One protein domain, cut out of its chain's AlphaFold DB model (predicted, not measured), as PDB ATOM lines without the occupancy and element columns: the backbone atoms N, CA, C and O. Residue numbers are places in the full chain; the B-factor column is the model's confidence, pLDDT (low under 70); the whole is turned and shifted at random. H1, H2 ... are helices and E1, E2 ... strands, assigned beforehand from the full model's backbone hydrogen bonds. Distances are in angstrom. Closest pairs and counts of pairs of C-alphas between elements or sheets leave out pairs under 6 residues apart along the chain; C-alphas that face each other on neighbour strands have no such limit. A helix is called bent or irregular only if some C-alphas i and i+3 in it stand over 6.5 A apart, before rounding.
ATOM      1  N   MET A  24     139.379 177.534 137.053       69.25
ATOM      2  CA  MET A  24     139.995 178.688 137.717       69.25
ATOM      3  C   MET A  24     138.986 179.828 137.889       69.25
ATOM      4  O   MET A  24     137.993 179.905 137.158       69.25
ATOM      5  N   GLY A  25     139.229 180.701 138.870       70.62
ATOM      6  CA  GLY A  25     138.394 181.871 139.132       70.62
ATOM      7  C   GLY A  25     138.522 182.921 138.028       70.62
ATOM      8  O   GLY A  25     139.622 183.257 137.594       70.62
ATOM      9  N   LEU A  26     137.403 183.468 137.546       71.00
ATOM     10  CA  LEU A  26     137.430 184.431 136.443       71.00
ATOM     11  C   LEU A  26     138.222 185.706 136.783       71.00
ATOM     12  O   LEU A  26     138.963 186.220 135.943       71.00
ATOM     13  N   HIS A  27     138.078 186.216 138.009       67.94
ATOM     14  CA  HIS A  27     138.815 187.400 138.456       67.94
ATOM     15  C   HIS A  27     140.278 187.068 138.728       67.94
ATOM     16  O   HIS A  27     141.142 187.914 138.524       67.94
ATOM     17  N   GLU A  28     140.578 185.833 139.116       62.59
ATOM     18  CA  GLU A  28     141.949 185.353 139.210       62.59
ATOM     19  C   GLU A  28     142.641 185.347 137.838       62.59
ATOM     20  O   GLU A  28     143.745 185.852 137.724       62.59
ATOM     21  N   ILE A  29     141.985 184.878 136.771       64.06
ATOM     22  CA  ILE A  29     142.590 184.763 135.425       64.06
ATOM     23  C   ILE A  29     142.659 186.096 134.687       64.06
ATOM     24  O   ILE A  29     143.591 186.337 133.926       64.06
ATOM     25  N   TYR A  30     141.644 186.943 134.842       65.38
ATOM     26  CA  TYR A  30     141.539 188.179 134.066       65.38
ATOM     27  C   TYR A  30     141.778 189.437 134.900       65.38
ATOM     28  O   TYR A  30     141.969 190.504 134.327       65.38
ATOM     29  N   GLY A  31     141.801 189.320 136.228       55.50
ATOM     30  CA  GLY A  31     142.233 190.353 137.178       55.50
ATOM     31  C   GLY A  31     143.554 190.031 137.899       55.50
ATOM     32  O   GLY A  31     144.067 190.884 138.614       55.50
ATOM     33  N   LEU A  32     144.105 188.826 137.712       49.50
ATOM     34  CA  LEU A  32     145.492 188.389 137.965       49.50
ATOM     35  C   LEU A  32     146.201 188.968 139.200       49.50
ATOM     36  O   LEU A  32     147.330 189.455 139.123       49.50
ATOM     37  N   GLU A  69     132.818 182.925 143.664       73.31
ATOM     38  CA  GLU A  69     133.602 183.335 142.512       73.31
ATOM     39  C   GLU A  69     133.240 182.439 141.322       73.31
ATOM     40  O   GLU A  69     133.214 181.211 141.433       73.31
ATOM     41  N   VAL A  70     132.936 183.050 140.172       81.06
ATOM     42  CA  VAL A  70     132.601 182.293 138.963       81.06
ATOM     43  C   VAL A  70     133.852 181.563 138.491       81.06
ATOM     44  O   VAL A  70     134.827 182.195 138.082       81.06
ATOM     45  N   LYS A  71     133.797 180.231 138.531       84.12
ATOM     46  CA  LYS A  71     134.828 179.358 137.975       84.12
ATOM     47  C   LYS A  71     134.522 179.005 136.529       84.12
ATOM     48  O   LYS A  71     133.382 178.665 136.191       84.12
ATOM     49  N   ILE A  72     135.553 179.038 135.696       81.56
ATOM     50  CA  ILE A  72     135.468 178.689 134.279       81.56
ATOM     51  C   ILE A  72     136.400 177.543 133.923       81.56
ATOM     52  O   ILE A  72     137.415 177.330 134.584       81.56
ATOM     53  N   ARG A  73     136.050 176.825 132.856       75.31
ATOM     54  CA  ARG A  73     136.877 175.781 132.250       75.31
ATOM     55  C   ARG A  73     137.752 176.386 131.166       75.31
ATOM     56  O   ARG A  73     137.252 176.796 130.123       75.31
ATOM     57  N   ILE A  74     139.051 176.428 131.424       68.62
ATOM     58  CA  ILE A  74     140.020 177.061 130.531       68.62
ATOM     59  C   ILE A  74     140.373 176.118 129.387       68.62
ATOM     60  O   ILE A  74     140.648 174.936 129.596       68.62
ATOM     61  N   GLN A  75     140.390 176.651 128.166       69.25
ATOM     62  CA  GLN A  75     140.792 175.909 126.979       69.25
ATOM     63  C   GLN A  75     141.377 176.815 125.897       69.25
ATOM     64  O   GLN A  75     140.937 177.942 125.676       69.25
ATOM     65  N   ARG A  76     142.336 176.280 125.141       70.88
ATOM     66  CA  ARG A  76     142.931 176.992 124.008       70.88
ATOM     67  C   ARG A  76     141.865 177.385 122.978       70.88
ATOM     68  O   ARG A  76     141.082 176.550 122.531       70.88
ATOM     69  N   LYS A  77     141.901 178.653 122.556       76.50
ATOM     70  CA  LYS A  77     141.000 179.221 121.546       76.50
ATOM     71  C   LYS A  77     141.687 179.334 120.188       76.50
ATOM     72  O   LYS A  77     142.872 179.648 120.108       76.50
ATOM     73  N   ASN A  78     140.920 179.149 119.123       77.75
ATOM     74  CA  ASN A  78     141.302 179.518 117.767       77.75
ATOM     75  C   ASN A  78     140.910 180.974 117.507       77.75
ATOM     76  O   ASN A  78     139.760 181.361 117.719       77.75
ATOM     77  N   ILE A  79     141.849 181.784 117.025       82.62
ATOM     78  CA  ILE A  79     141.557 183.173 116.673       82.62
ATOM     79  C   ILE A  79     140.817 183.207 115.342       82.62
ATOM     80  O   ILE A  79     141.292 182.662 114.347       82.62
ATOM     81  N   VAL A  80     139.670 183.880 115.320       83.94
ATOM     82  CA  VAL A  80     138.865 184.067 114.118       83.94
ATOM     83  C   VAL A  80     138.559 185.540 113.931       83.94
ATOM     84  O   VAL A  80     137.863 186.171 114.724       83.94
ATOM     85  N   THR A  81     139.053 186.080 112.828       87.12
ATOM     86  CA  THR A  81     138.657 187.397 112.344       87.12
ATOM     87  C   THR A  81     137.265 187.309 111.728       87.12
ATOM     88  O   THR A  81     137.024 186.463 110.860       87.12
ATOM     89  N   LEU A  82     136.349 188.164 112.184       88.38
ATOM     90  CA  LEU A  82     134.982 188.213 111.664       88.38
ATOM     91  C   LEU A  82     134.923 188.922 110.308       88.38
ATOM     92  O   LEU A  82     135.855 189.617 109.909       88.38
ATOM     93  N   HIS A  83     133.808 188.757 109.603       87.88
ATOM     94  CA  HIS A  83     133.541 189.499 108.376       87.88
ATOM     95  C   HIS A  83     133.496 191.024 108.625       87.88
ATOM     96  O   HIS A  83     132.969 191.497 109.638       87.88
ATOM     97  N   THR A  84     134.001 191.820 107.676       83.19
ATOM     98  CA  THR A  84     134.179 193.288 107.795       83.19
ATOM     99  C   THR A  84     132.895 194.068 108.064       83.19
ATOM    100  O   THR A  84     132.946 195.152 108.644       83.19
ATOM    101  N   SER A  85     131.741 193.508 107.705       81.50
ATOM    102  CA  SER A  85     130.427 194.117 107.919       81.50
ATOM    103  C   SER A  85     129.798 193.836 109.293       81.50
ATOM    104  O   SER A  85     128.784 194.458 109.619       81.50
ATOM    105  N   ILE A  86     130.366 192.942 110.111       79.81
ATOM    106  CA  ILE A  86     129.707 192.418 111.319       79.81
ATOM    107  C   ILE A  86     130.086 193.198 112.577       79.81
ATOM    108  O   ILE A  86     131.256 193.371 112.915       79.81
ATOM    109  N   GLU A  87     129.061 193.619 113.312       85.50
ATOM    110  CA  GLU A  87     129.176 194.056 114.704       85.50
ATOM    111  C   GLU A  87     128.866 192.874 115.628       85.50
ATOM    112  O   GLU A  87     128.070 192.016 115.257       85.50
ATOM    113  N   PHE A  88     129.486 192.808 116.808       85.75
ATOM    114  CA  PHE A  88     129.355 191.656 117.702       85.75
ATOM    115  C   PHE A  88     128.761 192.056 119.067       85.75
ATOM    116  O   PHE A  88     129.236 193.033 119.647       85.75
ATOM    117  N   PRO A  89     127.804 191.285 119.618       86.06
ATOM    118  CA  PRO A  89     127.061 190.221 118.940       86.06
ATOM    119  C   PRO A  89     126.220 190.773 117.768       86.06
ATOM    120  O   PRO A  89     125.772 191.923 117.818       86.06
ATOM    121  N   PRO A  90     126.052 189.987 116.691       84.62
ATOM    122  CA  PRO A  90     125.285 190.397 115.522       84.62
ATOM    123  C   PRO A  90     123.787 190.383 115.830       84.62
ATOM    124  O   PRO A  90     123.296 189.454 116.464       84.62
ATOM    125  N   GLU A  91     123.047 191.381 115.345       81.38
ATOM    126  CA  GLU A  91     121.605 191.526 115.620       81.38
ATOM    127  C   GLU A  91     120.773 190.342 115.108       81.38
ATOM    128  O   GLU A  91     119.814 189.928 115.757       81.38
ATOM    129  N   ASP A  92     121.159 189.764 113.969       81.12
ATOM    130  CA  ASP A  92     120.521 188.571 113.402       81.12
ATOM    131  C   ASP A  92     120.980 187.265 114.081       81.12
ATOM    132  O   ASP A  92     120.428 186.196 113.820       81.12
ATOM    133  N   GLY A  93     121.965 187.355 114.980       80.06
ATOM    134  CA  GLY A  93     122.565 186.241 115.702       80.06
ATOM    135  C   GLY A  93     123.569 185.416 114.898       80.06
ATOM    136  O   GLY A  93     124.199 184.537 115.485       80.06
ATOM    137  N   ASN A  94     123.752 185.693 113.605       87.06
ATOM    138  CA  ASN A  94     124.602 184.900 112.727       87.06
ATOM    139  C   ASN A  94     126.033 185.439 112.736       87.06
ATOM    140  O   ASN A  94     126.294 186.607 112.445       87.06
ATOM    141  N   ILE A  95     126.985 184.570 113.055       89.69
ATOM    142  CA  ILE A  95     128.400 184.923 113.145       89.69
ATOM    143  C   ILE A  95     129.082 184.409 111.887       89.69
ATOM    144  O   ILE A  95     128.995 183.219 111.610       89.69
ATOM    145  N   TYR A  96     129.786 185.270 111.152       89.75
ATOM    146  CA  TYR A  96     130.518 184.858 109.953       89.75
ATOM    147  C   TYR A  96     132.011 185.159 110.075       89.75
ATOM    148  O   TYR A  96     132.405 186.237 110.537       89.75
ATOM    149  N   ASP A  97     132.837 184.208 109.638       89.88
ATOM    150  CA  ASP A  97     134.279 184.406 109.502       89.88
ATOM    151  C   ASP A  97     134.601 185.415 108.382       89.88
ATOM    152  O   ASP A  97     133.746 185.821 107.591       89.88
ATOM    153  N   SER A  98     135.864 185.822 108.294       88.50
ATOM    154  CA  SER A  98     136.356 186.727 107.244       88.50
ATOM    155  C   SER A  98     136.122 186.246 105.802       88.50
ATOM    156  O   SER A  98     136.184 187.058 104.883       88.50
ATOM    157  N   ARG A  99     135.830 184.955 105.589       89.94
ATOM    158  CA  ARG A  99     135.511 184.360 104.282       89.94
ATOM    159  C   ARG A  99     134.003 184.285 104.018       89.94
ATOM    160  O   ARG A  99     133.607 183.818 102.957       89.94
ATOM    161  N   GLY A 100     133.170 184.738 104.957       88.38
ATOM    162  CA  GLY A 100     131.713 184.687 104.865       88.38
ATOM    163  C   GLY A 100     131.104 183.344 105.279       88.38
ATOM    164  O   GLY A 100     129.920 183.126 105.042       88.38
ATOM    165  N   ASN A 101     131.873 182.443 105.902       91.50
ATOM    166  CA  ASN A 101     131.341 181.180 106.412       91.50
ATOM    167  C   ASN A 101     130.672 181.395 107.767       91.50
ATOM    168  O   ASN A 101     131.272 181.974 108.673       91.50
ATOM    169  N   GLU A 102     129.456 180.880 107.924       91.75
ATOM    170  CA  GLU A 102     128.709 180.974 109.176       91.75
ATOM    171  C   GLU A 102     129.256 180.005 110.243       91.75
ATOM    172  O   GLU A 102     129.447 178.815 109.986       91.75
ATOM    173  N   ILE A 103     129.458 180.501 111.463       90.62
ATOM    174  CA  ILE A 103     129.908 179.752 112.639       90.62
ATOM    175  C   ILE A 103     128.701 179.535 113.556       90.62
ATOM    176  O   ILE A 103     128.193 180.474 114.170       90.62
ATOM    177  N   LYS A 104     128.237 178.286 113.645       87.50
ATOM    178  CA  LYS A 104     126.940 177.943 114.261       87.50
ATOM    179  C   LYS A 104     127.018 177.337 115.656       87.50
ATOM    180  O   LYS A 104     126.044 177.431 116.404       87.50
ATOM    181  N   ASP A 105     128.146 176.713 115.989       86.69
ATOM    182  CA  ASP A 105     128.331 175.905 117.195       86.69
ATOM    183  C   ASP A 105     129.789 175.982 117.683       86.69
ATOM    184  O   ASP A 105     130.668 176.492 116.983       86.69
ATOM    185  N   HIS A 106     130.039 175.471 118.893       86.44
ATOM    186  CA  HIS A 106     131.352 175.474 119.553       86.44
ATOM    187  C   HIS A 106     132.009 176.860 119.627       86.44
ATOM    188  O   HIS A 106     133.213 177.007 119.402       86.44
ATOM    189  N   LEU A 107     131.213 177.896 119.915       89.50
ATOM    190  CA  LEU A 107     131.695 179.280 120.012       89.50
ATOM    191  C   LEU A 107     132.776 179.445 121.091       89.50
ATOM    192  O   LEU A 107     133.645 180.303 120.978       89.50
ATOM    193  N   ASP A 108     132.759 178.576 122.095       85.50
ATOM    194  CA  ASP A 108     133.757 178.444 123.148       85.50
ATOM    195  C   ASP A 108     135.136 177.999 122.643       85.50
ATOM    196  O   ASP A 108     136.117 178.158 123.356       85.50
ATOM    197  N   LYS A 109     135.266 177.491 121.415       86.19
ATOM    198  CA  LYS A 109     136.573 177.168 120.821       86.19
ATOM    199  C   LYS A 109     137.223 178.358 120.127       86.19
ATOM    200  O   LYS A 109     138.329 178.214 119.606       86.19
ATOM    201  N   TYR A 110     136.562 179.513 120.093       85.56
ATOM    202  CA  TYR A 110     136.995 180.653 119.299       85.56
ATOM    203  C   TYR A 110     137.202 181.917 120.133       85.56
ATOM    204  O   TYR A 110     136.496 182.182 121.105       85.56
ATOM    205  N   MET A 111     138.177 182.716 119.704       86.19
ATOM    206  CA  MET A 111     138.294 184.127 120.047       86.19
ATOM    207  C   MET A 111     137.956 184.930 118.795       86.19
ATOM    208  O   MET A 111     138.672 184.871 117.794       86.19
ATOM    209  N   PHE A 112     136.857 185.666 118.847       86.88
ATOM    210  CA  PHE A 112     136.370 186.477 117.748       86.88
ATOM    211  C   PHE A 112     137.034 187.845 117.776       86.88
ATOM    212  O   PHE A 112     137.028 188.516 118.806       86.88
ATOM    213  N   VAL A 113     137.567 188.266 116.634       86.38
ATOM    214  CA  VAL A 113     138.152 189.593 116.427       86.38
ATOM    215  C   VAL A 113     137.253 190.342 115.450       86.38
ATOM    216  O   VAL A 113     137.330 190.102 114.238       86.38
ATOM    217  N   PRO A 114     136.354 191.210 115.936       83.94
ATOM    218  CA  PRO A 114     135.501 191.969 115.051       83.94
ATOM    219  C   PRO A 114     136.289 193.021 114.278       83.94
ATOM    220  O   PRO A 114     137.068 193.788 114.833       83.94
ATOM    221  N   THR A 115     136.049 193.081 112.975       78.38
ATOM    222  CA  THR A 115     136.772 193.971 112.053       78.38
ATOM    223  C   THR A 115     136.018 195.235 111.696       78.38
ATOM    224  O   THR A 115     136.592 196.152 111.112       78.38
ATOM    225  N   LYS A 116     134.719 195.294 112.006       76.69
ATOM    226  CA  LYS A 116     133.917 196.480 111.735       76.69
ATOM    227  C   LYS A 116     134.489 197.634 112.559       76.69
ATOM    228  O   LYS A 116     134.510 197.588 113.787       76.69
ATOM    229  N   SER A 117     134.972 198.667 111.875       59.16
ATOM    230  CA  SER A 117     135.680 199.805 112.481       59.16
ATOM    231  C   SER A 117     134.843 200.559 113.521       59.16
ATOM    232  O   SER A 117     135.397 201.202 114.412       59.16
ATOM    233  N   ASN A 118     133.515 200.434 113.442       54.44
ATOM    234  CA  ASN A 118     132.550 200.981 114.385       54.44
ATOM    235  C   ASN A 118     131.961 199.933 115.346       54.44
ATOM    236  O   ASN A 118     130.889 200.184 115.893       54.44
ATOM    237  N   ASN A 119     132.611 198.784 115.562       63.28
ATOM    238  CA  ASN A 119     132.230 197.894 116.652       63.28
ATOM    239  C   ASN A 119     132.571 198.601 117.971       63.28
ATOM    240  O   ASN A 119     133.686 198.522 118.482       63.28
ATOM    241  N   LYS A 120     131.634 199.436 118.439       56.50
ATOM    242  CA  LYS A 120     131.835 200.457 119.484       56.50
ATOM    243  C   LYS A 120     132.190 199.857 120.847       56.50
ATOM    244  O   LYS A 120     132.581 200.580 121.768       56.50
ATOM    245  N   GLY A 121     132.037 198.547 120.989       60.19
ATOM    246  CA  GLY A 121     132.125 197.857 122.256       60.19
ATOM    247  C   GLY A 121     133.494 197.274 122.575       60.19
ATOM    248  O   GLY A 121     133.971 197.530 123.679       60.19
ATOM    249  N   PHE A 122     134.081 196.483 121.666       76.06
ATOM    250  CA  PHE A 122     135.128 195.510 122.013       76.06
ATOM    251  C   PHE A 122     136.023 195.194 120.813       76.06
ATOM    252  O   PHE A 122     135.570 195.184 119.667       76.06
ATOM    253  N   GLU A 123     137.282 194.872 121.089       79.94
ATOM    254  CA  GLU A 123     138.235 194.400 120.081       79.94
ATOM    255  C   GLU A 123     138.251 192.882 119.954       79.94
ATOM    256  O   GLU A 123     138.560 192.357 118.887       79.94
ATOM    257  N   MET A 124     137.938 192.176 121.040       85.81
ATOM    258  CA  MET A 124     137.902 190.720 121.069       85.81
ATOM    259  C   MET A 124     136.734 190.236 121.912       85.81
ATOM    260  O   MET A 124     136.382 190.846 122.922       85.81
ATOM    261  N   VAL A 125     136.158 189.108 121.510       88.06
ATOM    262  CA  VAL A 125     135.113 188.421 122.265       88.06
ATOM    263  C   VAL A 125     135.421 186.935 122.321       88.06
ATOM    264  O   VAL A 125     135.798 186.337 121.317       88.06
ATOM    265  N   MET A 126     135.242 186.323 123.485       89.31
ATOM    266  CA  MET A 126     135.313 184.874 123.651       89.31
ATOM    267  C   MET A 126     134.231 184.389 124.609       89.31
ATOM    268  O   MET A 126     133.656 185.173 125.364       89.31
ATOM    269  N   PHE A 127     133.974 183.087 124.580       90.06
ATOM    270  CA  PHE A 127     133.043 182.436 125.491       90.06
ATOM    271  C   PHE A 127     133.763 181.374 126.301       90.06
ATOM    272  O   PHE A 127     134.581 180.635 125.752       90.06
ATOM    273  N   GLU A 128     133.440 181.286 127.587       88.00
ATOM    274  CA  GLU A 128     133.987 180.270 128.487       88.00
ATOM    275  C   GLU A 128     132.864 179.480 129.140       88.00
ATOM    276  O   GLU A 128     131.835 180.039 129.517       88.00
ATOM    277  N   GLU A 129     133.046 178.169 129.249       88.81
ATOM    278  CA  GLU A 129     132.081 177.295 129.909       88.81
ATOM    279  C   GLU A 129     132.196 177.477 131.426       88.81
ATOM    280  O   GLU A 129     133.296 177.447 131.991       88.81
ATOM    281  N   LYS A 130     131.058 177.645 132.103       90.38
ATOM    282  CA  LYS A 130     131.027 177.651 133.567       90.38
ATOM    283  C   LYS A 130     131.375 176.254 134.074       90.38
ATOM    284  O   LYS A 130     130.805 175.264 133.619       90.38
ATOM    285  N   ALA A 131     132.248 176.173 135.073       85.12
ATOM    286  CA  ALA A 131     132.687 174.901 135.653       85.12
ATOM    287  C   ALA A 131     131.521 174.028 136.158       85.12
ATOM    288  O   ALA A 131     131.539 172.808 136.014       85.12
ATOM    289  N   ASN A 132     130.460 174.665 136.663       84.62
ATOM    290  CA  ASN A 132     129.254 174.003 137.159       84.62
ATOM    291  C   ASN A 132     128.298 173.487 136.060       84.62
ATOM    292  O   ASN A 132     127.213 173.008 136.384       84.62
ATOM    293  N   GLY A 133     128.639 173.625 134.773       82.88
ATOM    294  CA  GLY A 133     127.785 173.214 133.654       82.88
ATOM    295  C   GLY A 133     126.545 174.095 133.435       82.88
ATOM    296  O   GLY A 133     125.684 173.762 132.623       82.88
ATOM    297  N   GLY A 134     126.442 175.234 134.129       84.38
ATOM    298  CA  GLY A 134     125.312 176.170 134.078       84.38
ATOM    299  C   GLY A 134     125.272 177.074 132.841       84.38
ATOM    300  O   GLY A 134     124.745 178.184 132.920       84.38
ATOM    301  N   GLY A 135     125.857 176.643 131.722       90.56
ATOM    302  CA  GLY A 135     126.015 177.433 130.500       90.56
ATOM    303  C   GLY A 135     127.389 178.091 130.393       90.56
ATOM    304  O   GLY A 135     128.386 177.563 130.887       90.56
ATOM    305  N   TYR A 136     127.439 179.239 129.725       92.50
ATOM    306  CA  TYR A 136     128.683 179.943 129.420       92.50
ATOM    307  C   TYR A 136     128.703 181.348 130.021       92.50
ATOM    308  O   TYR A 136     127.702 181.839 130.543       92.50
ATOM    309  N   ILE A 137     129.855 181.996 129.918       91.75
ATOM    310  CA  ILE A 137     130.022 183.434 130.090       91.75
ATOM    311  C   ILE A 137     130.549 184.052 128.797       91.75
ATOM    312  O   ILE A 137     131.275 183.401 128.042       91.75
ATOM    313  N   ALA A 138     130.209 185.315 128.556       92.25
ATOM    314  CA  ALA A 138     130.783 186.106 127.477       92.25
ATOM    315  C   ALA A 138     131.866 187.021 128.040       92.25
ATOM    316  O   ALA A 138     131.610 187.808 128.951       92.25
ATOM    317  N   ILE A 139     133.059 186.951 127.465       90.44
ATOM    318  CA  ILE A 139     134.193 187.783 127.840       90.44
ATOM    319  C   ILE A 139     134.467 188.749 126.699       90.44
ATOM    320  O   ILE A 139     134.895 188.349 125.617       90.44
ATOM    321  N   ASN A 140     134.216 190.031 126.948       90.00
ATOM    322  CA  ASN A 140     134.362 191.088 125.962       90.00
ATOM    323  C   ASN A 140     135.557 191.963 126.330       90.00
ATOM    324  O   ASN A 140     135.534 192.652 127.350       90.00
ATOM    325  N   ILE A 141     136.603 191.928 125.510       85.62
ATOM    326  CA  ILE A 141     137.873 192.599 125.774       85.62
ATOM    327  C   ILE A 141     138.000 193.849 124.908       85.62
ATOM    328  O   ILE A 141     137.849 193.811 123.685       85.62
ATOM    329  N   GLU A 142     138.363 194.952 125.545       83.75
ATOM    330  CA  GLU A 142     138.678 196.220 124.899       83.75
ATOM    331  C   GLU A 142     140.111 196.649 125.248       83.75
ATOM    332  O   GLU A 142     140.413 196.907 126.417       83.75
ATOM    333  N   CYS A 143     140.988 196.750 124.236       75.06
ATOM    334  CA  CYS A 143     142.370 197.204 124.416       75.06
ATOM    335  C   CYS A 143     142.665 198.571 123.774       75.06
ATOM    336  O   CYS A 143     143.769 199.081 123.975       75.06
ATOM    337  N   LYS A 144     141.729 199.252 123.087       64.31
ATOM    338  CA  LYS A 144     142.012 200.587 122.501       64.31
ATOM    339  C   LYS A 144     142.337 201.651 123.544       64.31
ATOM    340  O   LYS A 144     142.922 202.680 123.214       64.31
ATOM    341  N   PHE A 145     142.010 201.405 124.812       58.31
ATOM    342  CA  PHE A 145     142.370 202.282 125.927       58.31
ATOM    343  C   PHE A 145     143.845 202.205 126.349       58.31
ATOM    344  O   PHE A 145     144.240 202.914 127.275       58.31
ATOM    345  N   SER A 146     144.661 201.367 125.698       57.03
ATOM    346  CA  SER A 146     145.991 200.982 126.188       57.03
ATOM    347  C   SER A 146     147.184 201.342 125.307       57.03
ATOM    348  O   SER A 146     148.221 200.692 125.401       57.03
ATOM    349  N   TRP A 147     147.112 202.405 124.502       60.16
ATOM    350  CA  TRP A 147     148.334 202.908 123.865       60.16
ATOM    351  C   TRP A 147     149.371 203.305 124.925       60.16
ATOM    352  O   TRP A 147     149.021 204.097 125.806       60.16
ATOM    353  N   PRO A 148     150.620 202.799 124.848       59.16
ATOM    354  CA  PRO A 148     151.614 203.037 125.888       59.16
ATOM    355  C   PRO A 148     151.879 204.513 126.196       59.16
ATOM    356  O   PRO A 148     152.074 204.887 127.351       59.16
ATOM    357  N   ASP A 149     151.783 205.356 125.168       60.59
ATOM    358  CA  ASP A 149     152.044 206.795 125.243       60.59
ATOM    359  C   ASP A 149     150.787 207.633 125.551       60.59
ATOM    360  O   ASP A 149     150.818 208.868 125.539       60.59
ATOM    361  N   SER A 150     149.648 206.984 125.814       64.06
ATOM    362  CA  SER A 150     148.389 207.664 126.115       64.06
ATOM    363  C   SER A 150     148.459 208.370 127.469       64.06
ATOM    364  O   SER A 150     148.433 207.741 128.525       64.06
ATOM    365  N   LYS A 151     148.459 209.707 127.443       67.31
ATOM    366  CA  LYS A 151     148.352 210.571 128.637       67.31
ATOM    367  C   LYS A 151     146.910 210.785 129.118       67.31
ATOM    368  O   LYS A 151     146.633 211.732 129.848       67.31
ATOM    369  N   THR A 152     145.961 209.981 128.643       78.88
ATOM    370  CA  THR A 152     144.543 210.158 128.996       78.88
ATOM    371  C   THR A 152     144.209 209.460 130.314       78.88
ATOM    372  O   THR A 152     144.929 208.569 130.747       78.88
ATOM    373  N   VAL A 153     143.111 209.850 130.962       86.69
ATOM    374  CA  VAL A 153     142.652 209.230 132.213       86.69
ATOM    375  C   VAL A 153     141.377 208.434 131.938       86.69
ATOM    376  O   VAL A 153     140.437 208.978 131.360       86.69
ATOM    377  N   LEU A 154     141.327 207.164 132.347       87.69
ATOM    378  CA  LEU A 154     140.103 206.358 132.286       87.69
ATOM    379  C   LEU A 154     139.124 206.806 133.378       87.69
ATOM    380  O   LEU A 154     139.469 206.806 134.560       87.69
ATOM    381  N   SER A 155     137.904 207.169 132.979       90.88
ATOM    382  CA  SER A 155     136.873 207.706 133.878       90.88
ATOM    383  C   SER A 155     135.700 206.745 134.083       90.88
ATOM    384  O   SER A 155     135.368 205.965 133.191       90.88
ATOM    385  N   SER A 156     134.994 206.859 135.217       93.38
ATOM    386  CA  SER A 156     133.784 206.060 135.474       93.38
ATOM    387  C   SER A 156     132.723 206.243 134.393       93.38
ATOM    388  O   SER A 156     132.104 205.272 133.976       93.38
ATOM    389  N   LYS A 157     132.520 207.478 133.910       92.94
ATOM    390  CA  LYS A 157     131.516 207.787 132.881       92.94
ATOM    391  C   LYS A 157     131.737 206.951 131.621       92.94
ATOM    392  O   LYS A 157     130.810 206.316 131.129       92.94
ATOM    393  N   GLU A 158     132.975 206.917 131.148       89.31
ATOM    394  CA  GLU A 158     133.373 206.179 129.950       89.31
ATOM    395  C   GLU A 158     133.182 204.665 130.117       89.31
ATOM    396  O   GLU A 158     132.644 204.000 129.229       89.31
ATOM    397  N   ILE A 159     133.546 204.126 131.285       90.75
ATOM    398  CA  ILE A 159     133.334 202.710 131.613       90.75
ATOM    399  C   ILE A 159     131.835 202.383 131.634       90.75
ATOM    400  O   ILE A 159     131.419 201.393 131.034       90.75
ATOM    401  N   LYS A 160     131.011 203.219 132.280       92.56
ATOM    402  CA  LYS A 160     129.555 203.017 132.375       92.56
ATOM    403  C   LYS A 160     128.888 203.032 131.012       92.56
ATOM    404  O   LYS A 160     128.082 202.152 130.721       92.56
ATOM    405  N   GLU A 161     129.225 204.009 130.174       90.88
ATOM    406  CA  GLU A 161     128.683 204.117 128.819       90.88
ATOM    407  C   GLU A 161     129.023 202.871 127.993       90.88
ATOM    408  O   GLU A 161     128.137 202.290 127.360       90.88
ATOM    409  N   LYS A 162     130.271 202.392 128.074       89.38
ATOM    410  CA  LYS A 162     130.707 201.179 127.372       89.38
ATOM    411  C   LYS A 162     130.040 199.913 127.914       89.38
ATOM    412  O   LYS A 162     129.523 199.116 127.132       89.38
ATOM    413  N   TYR A 163     129.999 199.737 129.233       91.00
ATOM    414  CA  TYR A 163     129.364 198.581 129.869       91.00
ATOM    415  C   TYR A 163     127.857 198.530 129.591       91.00
ATOM    416  O   TYR A 163     127.309 197.468 129.297       91.00
ATOM    417  N   LYS A 164     127.173 199.680 129.618       91.31
ATOM    418  CA  LYS A 164     125.761 199.776 129.233       91.31
ATOM    419  C   LYS A 164     125.562 199.359 127.777       91.31
ATOM    420  O   LYS A 164     124.741 198.489 127.511       91.31
ATOM    421  N   HIS A 165     126.356 199.915 126.864       89.19
ATOM    422  CA  HIS A 165     126.265 199.590 125.445       89.19
ATOM    423  C   HIS A 165     126.489 198.094 125.167       89.19
ATOM    424  O   HIS A 165     125.754 197.498 124.381       89.19
ATOM    425  N   MET A 166     127.452 197.472 125.859       90.12
ATOM    426  CA  MET A 166     127.664 196.023 125.827       90.12
ATOM    427  C   MET A 166     126.397 195.258 126.195       90.12
ATOM    428  O   MET A 166     125.933 194.415 125.431       90.12
ATOM    429  N   LYS A 167     125.835 195.549 127.370       90.50
ATOM    430  CA  LYS A 167     124.653 194.851 127.874       90.50
ATOM    431  C   LYS A 167     123.469 194.994 126.927       90.50
ATOM    432  O   LYS A 167     122.796 194.003 126.669       90.50
ATOM    433  N   ASP A 168     123.261 196.187 126.377       89.44
ATOM    434  CA  ASP A 168     122.181 196.453 125.425       89.44
ATOM    435  C   ASP A 168     122.324 195.589 124.159       89.44
ATOM    436  O   ASP A 168     121.332 195.051 123.670       89.44
ATOM    437  N   LYS A 169     123.555 195.372 123.668       87.94
ATOM    438  CA  LYS A 169     123.832 194.474 122.533       87.94
ATOM    439  C   LYS A 169     123.585 193.001 122.857       87.94
ATOM    440  O   LYS A 169     123.092 192.277 122.003       87.94
ATOM    441  N   TYR A 170     123.905 192.545 124.066       89.56
ATOM    442  CA  TYR A 170     123.661 191.156 124.479       89.56
ATOM    443  C   TYR A 170     122.213 190.880 124.882       89.56
ATOM    444  O   TYR A 170     121.799 189.722 124.884       89.56
ATOM    445  N   LEU A 171     121.436 191.917 125.200       88.31
ATOM    446  CA  LEU A 171     120.064 191.803 125.686       88.31
ATOM    447  C   LEU A 171     119.167 190.889 124.822       88.31
ATOM    448  O   LEU A 171     118.442 190.084 125.408       88.31
ATOM    449  N   PRO A 172     119.227 190.917 123.472       85.50
ATOM    450  CA  PRO A 172     118.451 190.007 122.627       85.50
ATOM    451  C   PRO A 172     118.959 188.557 122.637       85.50
ATOM    452  O   PRO A 172     118.231 187.650 122.241       85.50
ATOM    453  N   HIS A 173     120.204 188.310 123.047       85.62
ATOM    454  CA  HIS A 173     120.860 187.001 122.955       85.62
ATOM    455  C   HIS A 173     120.869 186.226 124.273       85.62
ATOM    456  O   HIS A 173     121.061 185.013 124.252       85.62
ATOM    457  N   VAL A 174     120.634 186.894 125.400       86.62
ATOM    458  CA  VAL A 174     120.487 186.249 126.710       86.62
ATOM    459  C   VAL A 174     119.062 185.738 126.919       86.62
ATOM    460  O   VAL A 174     118.120 186.172 126.253       86.62
ATOM    461  N   ASN A 175     118.896 184.791 127.841       70.31
ATOM    462  CA  ASN A 175     117.605 184.158 128.101       70.31
ATOM    463  C   ASN A 175     116.533 185.182 128.523       70.31
ATOM    464  O   ASN A 175     116.498 185.651 129.658       70.31
ATOM    465  N   SER A 183     119.507 181.740 118.209       79.81
ATOM    466  CA  SER A 183     120.808 182.048 117.595       79.81
ATOM    467  C   SER A 183     121.938 181.234 118.243       79.81
ATOM    468  O   SER A 183     121.795 180.831 119.402       79.81
ATOM    469  N   PRO A 184     123.086 181.039 117.563       84.56
ATOM    470  CA  PRO A 184     124.284 180.430 118.147       84.56
ATOM    471  C   PRO A 184     124.660 180.989 119.527       84.56
ATOM    472  O   PRO A 184     124.924 180.224 120.450       84.56
ATOM    473  N   VAL A 185     124.604 182.315 119.704       86.31
ATOM    474  CA  VAL A 185     124.891 182.966 120.995       86.31
ATOM    475  C   VAL A 185     123.849 182.598 122.058       86.31
ATOM    476  O   VAL A 185     124.199 182.398 123.215       86.31
ATOM    477  N   ARG A 186     122.571 182.450 121.686       84.06
ATOM    478  CA  ARG A 186     121.507 182.091 122.637       84.06
ATOM    479  C   ARG A 186     121.631 180.657 123.154       84.06
ATOM    480  O   ARG A 186     121.354 180.415 124.328       84.06
ATOM    481  N   LYS A 187     122.126 179.727 122.326       87.50
ATOM    482  CA  LYS A 187     122.395 178.332 122.734       87.50
ATOM    483  C   LYS A 187     123.367 178.229 123.917       87.50
ATOM    484  O   LYS A 187     123.390 177.212 124.603       87.50
ATOM    485  N   LEU A 188     124.144 179.284 124.181       88.69
ATOM    486  CA  LEU A 188     125.082 179.362 125.300       88.69
ATOM    487  C   LEU A 188     124.400 179.545 126.672       88.69
ATOM    488  O   LEU A 188     125.078 179.512 127.699       88.69
ATOM    489  N   ARG A 189     123.068 179.717 126.715       89.00
ATOM    490  CA  ARG A 189     122.261 179.788 127.952       89.00
ATOM    491  C   ARG A 189     122.758 180.835 128.959       89.00
ATOM    492  O   ARG A 189     122.639 180.640 130.165       89.00
ATOM    493  N   MET A 190     123.306 181.934 128.454       90.25
ATOM    494  CA  MET A 190     123.825 183.029 129.270       90.25
ATOM    495  C   MET A 190     122.689 183.911 129.794       90.25
ATOM    496  O   MET A 190     121.683 184.145 129.111       90.25
ATOM    497  N   GLU A 191     122.885 184.457 130.984       91.06
ATOM    498  CA  GLU A 191     122.094 185.540 131.556       91.06
ATOM    499  C   GLU A 191     122.839 186.873 131.439       91.06
ATOM    500  O   GLU A 191     124.028 186.926 131.135       91.06
ATOM    501  N   ILE A 192     122.160 187.992 131.712       89.75
ATOM    502  CA  ILE A 192     122.812 189.309 131.639       89.75
ATOM    503  C   ILE A 192     123.985 189.446 132.626       89.75
ATOM    504  O   ILE A 192     124.925 190.189 132.361       89.75
ATOM    505  N   GLY A 193     123.942 188.710 133.743       90.50
ATOM    506  CA  GLY A 193     125.020 188.649 134.734       90.50
ATOM    507  C   GLY A 193     126.231 187.814 134.304       90.50
ATOM    508  O   GLY A 193     127.236 187.828 135.008       90.50
ATOM    509  N   ASP A 194     126.154 187.126 133.162       92.44
ATOM    510  CA  ASP A 194     127.234 186.307 132.596       92.44
ATOM    511  C   ASP A 194     128.052 187.054 131.533       92.44
ATOM    512  O   ASP A 194     128.917 186.470 130.880       92.44
ATOM    513  N   ILE A 195     127.769 188.342 131.325       92.62
ATOM    514  CA  ILE A 195     128.412 189.164 130.302       92.62
ATOM    515  C   ILE A 195     129.438 190.078 130.969       92.62
ATOM    516  O   ILE A 195     129.089 191.030 131.666       92.62
ATOM    517  N   TYR A 196     130.713 189.790 130.734       92.12
ATOM    518  CA  TYR A 196     131.840 190.486 131.336       92.12
ATOM    519  C   TYR A 196     132.483 191.457 130.349       92.12
ATOM    520  O   TYR A 196     132.675 191.137 129.172       92.12
ATOM    521  N   LEU A 197     132.842 192.634 130.861       91.06
ATOM    522  CA  LEU A 197     133.683 193.615 130.190       91.06
ATOM    523  C   LEU A 197     135.069 193.600 130.836       91.06
ATOM    524  O   LEU A 197     135.203 193.885 132.024       91.06
ATOM    525  N   ILE A 198     136.093 193.330 130.033       88.00
ATOM    526  CA  ILE A 198     137.493 193.444 130.426       88.00
ATOM    527  C   ILE A 198     138.096 194.649 129.712       88.00
ATOM    528  O   ILE A 198     138.127 194.719 128.481       88.00
ATOM    529  N   LEU A 199     138.601 195.591 130.497       86.06
ATOM    530  CA  LEU A 199     139.300 196.773 130.016       86.06
ATOM    531  C   LEU A 199     140.792 196.593 130.244       86.06
ATOM    532  O   LEU A 199     141.230 196.448 131.382       86.06
ATOM    533  N   VAL A 200     141.569 196.658 129.168       81.69
ATOM    534  CA  VAL A 200     143.031 196.686 129.249       81.69
ATOM    535  C   VAL A 200     143.503 198.106 129.073       81.69
ATOM    536  O   VAL A 200     143.136 198.769 128.101       81.69
ATOM    537  N   VAL A 201     144.281 198.597 130.034       82.31
ATOM    538  CA  VAL A 201     144.474 200.034 130.211       82.31
ATOM    539  C   VAL A 201     145.943 200.334 130.516       82.31
ATOM    540  O   VAL A 201     146.420 200.093 131.617       82.31
ATOM    541  N   TRP A 202     146.650 200.933 129.550       77.75
ATOM    542  CA  TRP A 202     148.016 201.474 129.710       77.75
ATOM    543  C   TRP A 202     148.018 202.989 129.961       77.75
ATOM    544  O   TRP A 202     148.944 203.722 129.623       77.75
ATOM    545  N   ARG A 203     146.944 203.496 130.545       79.94
ATOM    546  CA  ARG A 203     146.779 204.907 130.881       79.94
ATOM    547  C   ARG A 203     146.391 205.045 132.346       79.94
ATOM    548  O   ARG A 203     146.074 204.044 132.990       79.94
ATOM    549  N   ASP A 204     146.421 206.261 132.869       84.12
ATOM    550  CA  ASP A 204     146.112 206.473 134.279       84.12
ATOM    551  C   ASP A 204     144.625 206.187 134.542       84.12
ATOM    552  O   ASP A 204     143.748 206.525 133.741       84.12
ATOM    553  N   ILE A 205     144.330 205.529 135.661       87.62
ATOM    554  CA  ILE A 205     142.959 205.248 136.090       87.62
ATOM    555  C   ILE A 205     142.554 206.360 137.053       87.62
ATOM    556  O   ILE A 205     143.215 206.583 138.067       87.62
ATOM    557  N   GLY A 206     141.493 207.091 136.712       87.62
ATOM    558  CA  GLY A 206     140.966 208.151 137.562       87.62
ATOM    559  C   GLY A 206     140.306 207.598 138.824       87.62
ATOM    560  O   GLY A 206     140.216 206.389 139.034       87.62
ATOM    561  N   LYS A 207     139.776 208.489 139.666       91.44
ATOM    562  CA  LYS A 207     138.941 208.064 140.793       91.44
ATOM    563  C   LYS A 207     137.651 207.439 140.256       91.44
ATOM    564  O   LYS A 207     136.783 208.154 139.755       91.44
ATOM    565  N   LEU A 208     137.557 206.116 140.353       93.00
ATOM    566  CA  LEU A 208     136.365 205.370 139.973       93.00
ATOM    567  C   LEU A 208     135.308 205.469 141.073       93.00
ATOM    568  O   LEU A 208     135.637 205.631 142.248       93.00
ATOM    569  N   ASP A 209     134.039 205.414 140.681       92.81
ATOM    570  CA  ASP A 209     132.933 205.391 141.634       92.81
ATOM    571  C   ASP A 209     132.604 203.959 142.074       92.81
ATOM    572  O   ASP A 209     132.986 202.981 141.428       92.81
ATOM    573  N   ASP A 210     131.878 203.852 143.186       91.44
ATOM    574  CA  ASP A 210     131.528 202.575 143.814       91.44
ATOM    575  C   ASP A 210     130.701 201.665 142.896       91.44
ATOM    576  O   ASP A 210     130.743 200.446 143.039       91.44
ATOM    577  N   GLU A 211     129.963 202.232 141.937       91.38
ATOM    578  CA  GLU A 211     129.214 201.452 140.948       91.38
ATOM    579  C   GLU A 211     130.156 200.679 140.023       91.38
ATOM    580  O   GLU A 211     129.858 199.542 139.672       91.38
ATOM    581  N   ILE A 212     131.292 201.265 139.635       92.50
ATOM    582  CA  ILE A 212     132.311 200.553 138.861       92.50
ATOM    583  C   ILE A 212     133.101 199.597 139.753       92.50
ATOM    584  O   ILE A 212     133.263 198.435 139.391       92.50
ATOM    585  N   LEU A 213     133.566 200.062 140.916       87.50
ATOM    586  CA  LEU A 213     134.443 199.278 141.793       87.50
ATOM    587  C   LEU A 213     133.767 198.020 142.357       87.50
ATOM    588  O   LEU A 213     134.425 196.997 142.515       87.50
ATOM    589  N   ASN A 214     132.461 198.078 142.630       88.19
ATOM    590  CA  ASN A 214     131.710 196.950 143.187       88.19
ATOM    591  C   ASN A 214     131.028 196.083 142.115       88.19
ATOM    592  O   ASN A 214     130.298 195.144 142.445       88.19
ATOM    593  N   ASN A 215     131.219 196.382 140.828       90.62
ATOM    594  CA  ASN A 215     130.607 195.618 139.750       90.62
ATOM    595  C   ASN A 215     131.521 194.480 139.295       90.62
ATOM    596  O   ASN A 215     132.423 194.668 138.484       90.62
ATOM    597  N   LYS A 216     131.199 193.266 139.751       89.56
ATOM    598  CA  LYS A 216     131.922 192.030 139.416       89.56
ATOM    599  C   LYS A 216     132.018 191.720 137.917       89.56
ATOM    600  O   LYS A 216     132.799 190.871 137.527       89.56
ATOM    601  N   ASN A 217     131.179 192.314 137.072       92.88
ATOM    602  CA  ASN A 217     131.192 192.060 135.631       92.88
ATOM    603  C   ASN A 217     132.110 193.025 134.866       92.88
ATOM    604  O   ASN A 217     132.219 192.919 133.644       92.88
ATOM    605  N   ILE A 218     132.756 193.963 135.562       90.94
ATOM    606  CA  ILE A 218     133.735 194.886 134.998       90.94
ATOM    607  C   ILE A 218     135.092 194.560 135.610       90.94
ATOM    608  O   ILE A 218     135.296 194.703 136.810       90.94
ATOM    609  N   ILE A 219     136.034 194.154 134.767       86.94
ATOM    610  CA  ILE A 219     137.407 193.858 135.167       86.94
ATOM    611  C   ILE A 219     138.318 194.879 134.494       86.94
ATOM    612  O   ILE A 219     138.257 195.078 133.280       86.94
ATOM    613  N   ILE A 220     139.158 195.547 135.281       86.56
ATOM    614  CA  ILE A 220     140.104 196.549 134.786       86.56
ATOM    615  C   ILE A 220     141.514 196.032 135.031       86.56
ATOM    616  O   ILE A 220     141.933 195.885 136.175       86.56
ATOM    617  N   VAL A 221     142.245 195.794 133.947       81.31
ATOM    618  CA  VAL A 221     143.660 195.425 133.977       81.31
ATOM    619  C   VAL A 221     144.471 196.687 133.710       81.31
ATOM    620  O   VAL A 221     144.560 197.157 132.571       81.31
ATOM    621  N   GLY A 222     144.987 197.284 134.784       81.12
ATOM    622  CA  GLY A 222     145.701 198.553 134.750       81.12
ATOM    623  C   GLY A 222     147.177 198.418 134.380       81.12
ATOM    624  O   GLY A 222     147.737 197.325 134.300       81.12
ATOM    625  N   ARG A 223     147.836 199.568 134.183       78.06
ATOM    626  CA  ARG A 223     149.256 199.642 133.803       78.06
ATOM    627  C   ARG A 223     150.153 198.836 134.749       78.06
ATOM    628  O   ARG A 223     151.021 198.124 134.268       78.06
ATOM    629  N   LYS A 224     149.927 198.904 136.067       77.25
ATOM    630  CA  LYS A 224     150.747 198.196 137.068       77.25
ATOM    631  C   LYS A 224     150.679 196.681 136.901       77.25
ATOM    632  O   LYS A 224     151.694 195.999 137.005       77.25
ATOM    633  N   GLU A 225     149.485 196.148 136.674       74.88
ATOM    634  CA  GLU A 225     149.261 194.725 136.441       74.88
ATOM    635  C   GLU A 225     149.912 194.314 135.122       74.88
ATOM    636  O   GLU A 225     150.650 193.334 135.074       74.88
ATOM    637  N   LEU A 226     149.725 195.116 134.070       74.25
ATOM    638  CA  LEU A 226     150.320 194.860 132.765       74.25
ATOM    639  C   LEU A 226     151.855 194.900 132.812       74.25
ATOM    640  O   LEU A 226     152.494 193.999 132.282       74.25
ATOM    641  N   GLU A 227     152.473 195.866 133.486       72.50
ATOM    642  CA  GLU A 227     153.932 195.952 133.647       72.50
ATOM    643  C   GLU A 227     154.539 194.693 134.284       72.50
ATOM    644  O   GLU A 227     155.633 194.285 133.891       72.50
ATOM    645  N   LYS A 228     153.830 194.016 135.200       67.88
ATOM    646  CA  LYS A 228     154.279 192.715 135.730       67.88
ATOM    647  C   LYS A 228     154.373 191.662 134.617       67.88
ATOM    648  O   LYS A 228     155.339 190.899 134.586       67.88
ATOM    649  N   PHE A 229     153.423 191.660 133.680       59.72
ATOM    650  CA  PHE A 229     153.401 190.747 132.531       59.72
ATOM    651  C   PHE A 229     154.398 191.114 131.432       59.72
ATOM    652  O   PHE A 229     154.978 190.230 130.808       59.72
ATOM    653  N   TYR A 230     154.607 192.409 131.199       56.25
ATOM    654  CA  TYR A 230     155.506 192.918 130.162       56.25
ATOM    655  C   TYR A 230     156.917 193.215 130.668       56.25
ATOM    656  O   TYR A 230     157.741 193.724 129.905       56.25
ATOM    657  N   SER A 231     157.228 192.888 131.929       48.72
ATOM    658  CA  SER A 231     158.594 193.008 132.427       48.72
ATOM    659  C   SER A 231     159.542 192.217 131.510       48.72
ATOM    660  O   SER A 231     159.171 191.138 131.027       48.72
ATOM    661  N   PRO A 232     160.774 192.706 131.272       43.28
ATOM    662  CA  PRO A 232     161.722 192.066 130.365       43.28
ATOM    663  C   PRO A 232     161.918 190.570 130.629       43.28
ATOM    664  O   PRO A 232     162.236 189.853 129.700       43.28
ATOM    665  N   SER A 233     161.663 190.085 131.850       42.72
ATOM    666  CA  SER A 233     161.770 188.675 132.248       42.72
ATOM    667  C   SER A 233     160.740 187.713 131.627       42.72
ATOM    668  O   SER A 233     160.949 186.501 131.659       42.72
ATOM    669  N   LEU A 234     159.623 188.217 131.093       38.94
ATOM    670  CA  LEU A 234     158.604 187.425 130.389       38.94
ATOM    671  C   LEU A 234     158.832 187.456 128.874       38.94
ATOM    672  O   LEU A 234     158.699 186.429 128.215       38.94
ATOM    673  N   VAL A 235     159.278 188.602 128.354       40.34
ATOM    674  CA  VAL A 235     159.686 188.765 126.951       40.34
ATOM    675  C   VAL A 235     161.069 188.151 126.693       40.34
ATOM    676  O   VAL A 235     161.370 187.813 125.563       40.34
ATOM    677  N   SER A 236     161.911 187.941 127.709       40.06
ATOM    678  CA  SER A 236     163.238 187.320 127.567       40.06
ATOM    679  C   SER A 236     163.245 185.801 127.725       40.06
ATOM    680  O   SER A 236     164.319 185.198 127.694       40.06
ATOM    681  N   ARG A 237     162.087 185.149 127.909       41.22
ATOM    682  CA  ARG A 237     162.075 183.693 128.088       41.22
ATOM    683  C   ARG A 237     162.294 182.988 126.741       41.22
ATOM    684  O   ARG A 237     161.467 183.163 125.842       41.22
ATOM    685  N   PRO A 238     163.341 182.152 126.596       41.72
ATOM    686  CA  PRO A 238     163.688 181.493 125.332       41.72
ATOM    687  C   PRO A 238     162.538 180.697 124.700       41.72
ATOM    688  O   PRO A 238     162.454 180.598 123.477       41.72
ATOM    689  N   GLN A 239     161.594 180.195 125.507       44.41
ATOM    690  CA  GLN A 239     160.409 179.490 125.006       44.41
ATOM    691  C   GLN A 239     159.519 180.313 124.057       44.41
ATOM    692  O   GLN A 239     158.787 179.719 123.270       44.41
ATOM    693  N   PHE A 240     159.580 181.651 124.081       40.78
ATOM    694  CA  PHE A 240     158.811 182.503 123.162       40.78
ATOM    695  C   PHE A 240     159.497 182.720 121.804       40.78
ATOM    696  O   PHE A 240     158.839 183.148 120.857       40.78
ATOM    697  N   TYR A 241     160.788 182.390 121.684       45.78
ATOM    698  CA  TYR A 241     161.579 182.561 120.460       45.78
ATOM    699  C   TYR A 241     162.115 181.255 119.880       45.78
ATOM    700  O   TYR A 241     162.847 181.320 118.901       45.78
ATOM    701  N   GLY A 242     161.752 180.080 120.405       50.34
ATOM    702  CA  GLY A 242     162.313 178.801 119.941       50.34
ATOM    703  C   GLY A 242     162.253 178.603 118.417       50.34
ATOM    704  O   GLY A 242     163.213 178.124 117.815       50.34
ATOM    705  N   ASP A 243     161.176 179.063 117.772       51.56
ATOM    706  CA  ASP A 243     161.005 178.976 116.314       51.56
ATOM    707  C   ASP A 243     161.732 180.085 115.531       51.56
ATOM    708  O   ASP A 243     162.010 179.925 114.343       51.56
ATOM    709  N   ILE A 244     162.039 181.215 116.176       48.59
ATOM    710  CA  ILE A 244     162.801 182.331 115.592       48.59
ATOM    711  C   ILE A 244     164.303 182.065 115.742       48.59
ATOM    712  O   ILE A 244     165.045 182.245 114.785       48.59
ATOM    713  N   GLN A 245     164.746 181.546 116.888       40.34
ATOM    714  CA  GLN A 245     166.127 181.144 117.137       40.34
ATOM    715  C   GLN A 245     166.569 180.045 116.156       40.34
ATOM    716  O   GLN A 245     167.592 180.192 115.495       40.34
ATOM    717  N   LYS A 246     165.723 179.031 115.914       51.00
ATOM    718  CA  LYS A 246     165.964 177.994 114.888       51.00
ATOM    719  C   LYS A 246     166.045 178.511 113.445       51.00
ATOM    720  O   LYS A 246     166.545 177.794 112.583       51.00
ATOM    721  N   LYS A 247     165.520 179.707 113.159       48.09
ATOM    722  CA  LYS A 247     165.595 180.359 111.836       48.09
ATOM    723  C   LYS A 247     166.793 181.293 111.683       48.09
ATOM    724  O   LYS A 247     167.053 181.732 110.574       48.09
ATOM    725  N   VAL A 248     167.449 181.646 112.785       46.44
ATOM    726  CA  VAL A 248     168.664 182.475 112.800       46.44
ATOM    727  C   VAL A 248     169.914 181.593 112.920       46.44
ATOM    728  O   VAL A 248     170.988 181.993 112.488       46.44
ATOM    729  N   GLU A 249     169.771 180.386 113.475       46.31
ATOM    730  CA  GLU A 249     170.832 179.372 113.587       46.31
ATOM    731  C   GLU A 249     170.932 178.427 112.363       46.31
ATOM    732  O   GLU A 249     171.794 177.552 112.351       46.31
ATOM    733  N   ASN A 250     170.089 178.612 111.337       38.47
ATOM    734  CA  ASN A 250     170.151 177.937 110.028       38.47
ATOM    735  C   ASN A 250     170.262 178.973 108.908       38.47
ATOM    736  O   ASN A 250     170.851 178.635 107.859       38.47
TER     737      ASN A 250
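This is residues 24 to 32, 69 to 175 and 183 to 250 of the 250 residues of an uncharacterized protein of Rhizophagus irregularis (UniProt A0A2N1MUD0). What is the main picture? A strongly twisted, branched wall of seven strands curls round the short helix H1, while the longest helix, H2, covers E5, E6 and E7 from the opposite side. A tail, residues 230 to 250, with H5 and H6, sticks out from this body. What is printed? The 184 residues run H1 E1 E2 E3 E4 E5 H2 E6 H3 E7 H4 H5 H6, six named helices and seven named strands in a mixed sheet and a mixed class, with under half of the residues in named elements. The whole is compact, with a radius of gyration of the C-alphas of 17.7 A and spans of 52 by 45 by 36 A.

Where does the first half run? H1 is residues 26 to 31, from C-alpha 26 at (137.430, 184.431, 136.443); then come E1, 71 to 73, E2, 78 to 81, and E3, 110 to 113. E4, 124 to 130, is 19.3 A long and E5, 136 to 142, 19.6 A. And the rest? H2, 156 to 170, measures 21.1 A and E6, 195 to 200, 16.5 A. H3, 210 to 213, E7, 218 to 221, H4, 223 to 230, H5, 232 to 235, and H6, 242 to 248, follow, H6 ending with C-alpha 248 at (168.664, 182.475, 112.800).

What is H1 on? The sheet curls round H1: the closest C-alphas of H1 and E1 are those of Leu 26 and Lys 71, 5.9 A apart, and the closest C-alphas of H1 and E7 are those of Gly 31 and Val 221, 6.2 A apart. How do the strands pair? E1 and E3 lie on one side of E4, antiparallel to it, with N 73 and O 129 at 3.0 A and N 112 and O 125 at 2.8 A; E5, antiparallel, lies on the other side, with N 137 and O 128 at 2.8 A. E3 and E4 form a hairpin, as do E4 and E5, and E3 E4 E5 is a meander, each strand the antiparallel neighbour of the one before. Parallel pairs are E2 and E3, N 80 to O 111 at 2.8 A, E5 and E6, N 196 to O 138 at 2.8 A, and E6 and E7, N 221 to O 199 at 2.8 A. Where are the later helices? H2 is on the sheet at a height of 9.9 A, the C-alphas of Tyr 163 and Leu 197 of E6 being closest at 6.6 A; H3 only grazes the sheet and, with 3 pairs of C-alphas within 8 A, only just touches residues 156 to 160 of H2, closest at Ser 156 and Ile 212, C-alphas 6.6 A apart. E6, H3 and E7 form a strand-helix-strand unit, two parallel neighbour strands with a helix between, its crossover right-handed; H4, H5 and H6 are not on the sheet, and H4 and H5 meet only through their link. Are the helices' backbones whole? Every O i to N i+4 pair is within hydrogen-bond range in H1 and H2, against 3 of 4 in H4 and 2 of 3 in H6; H3 and H5 are too short for one.

How far does it reach? The two C-alphas farthest apart, of Asp 210 and Asn 250, are 56.9 A apart. Where are the cuts and long links? Residues 33 to 68 and 176 to 182 are not printed, with gaps of 13.7 A and 11.2 A between C-alphas; the links E2 to E3 and E5 to H2 are long. Where is confidence low? Mean pLDDT of the printed part is 78.1, and 45 residues are under 70, among them 27 to 32, 144 to 151 and 228 to 250.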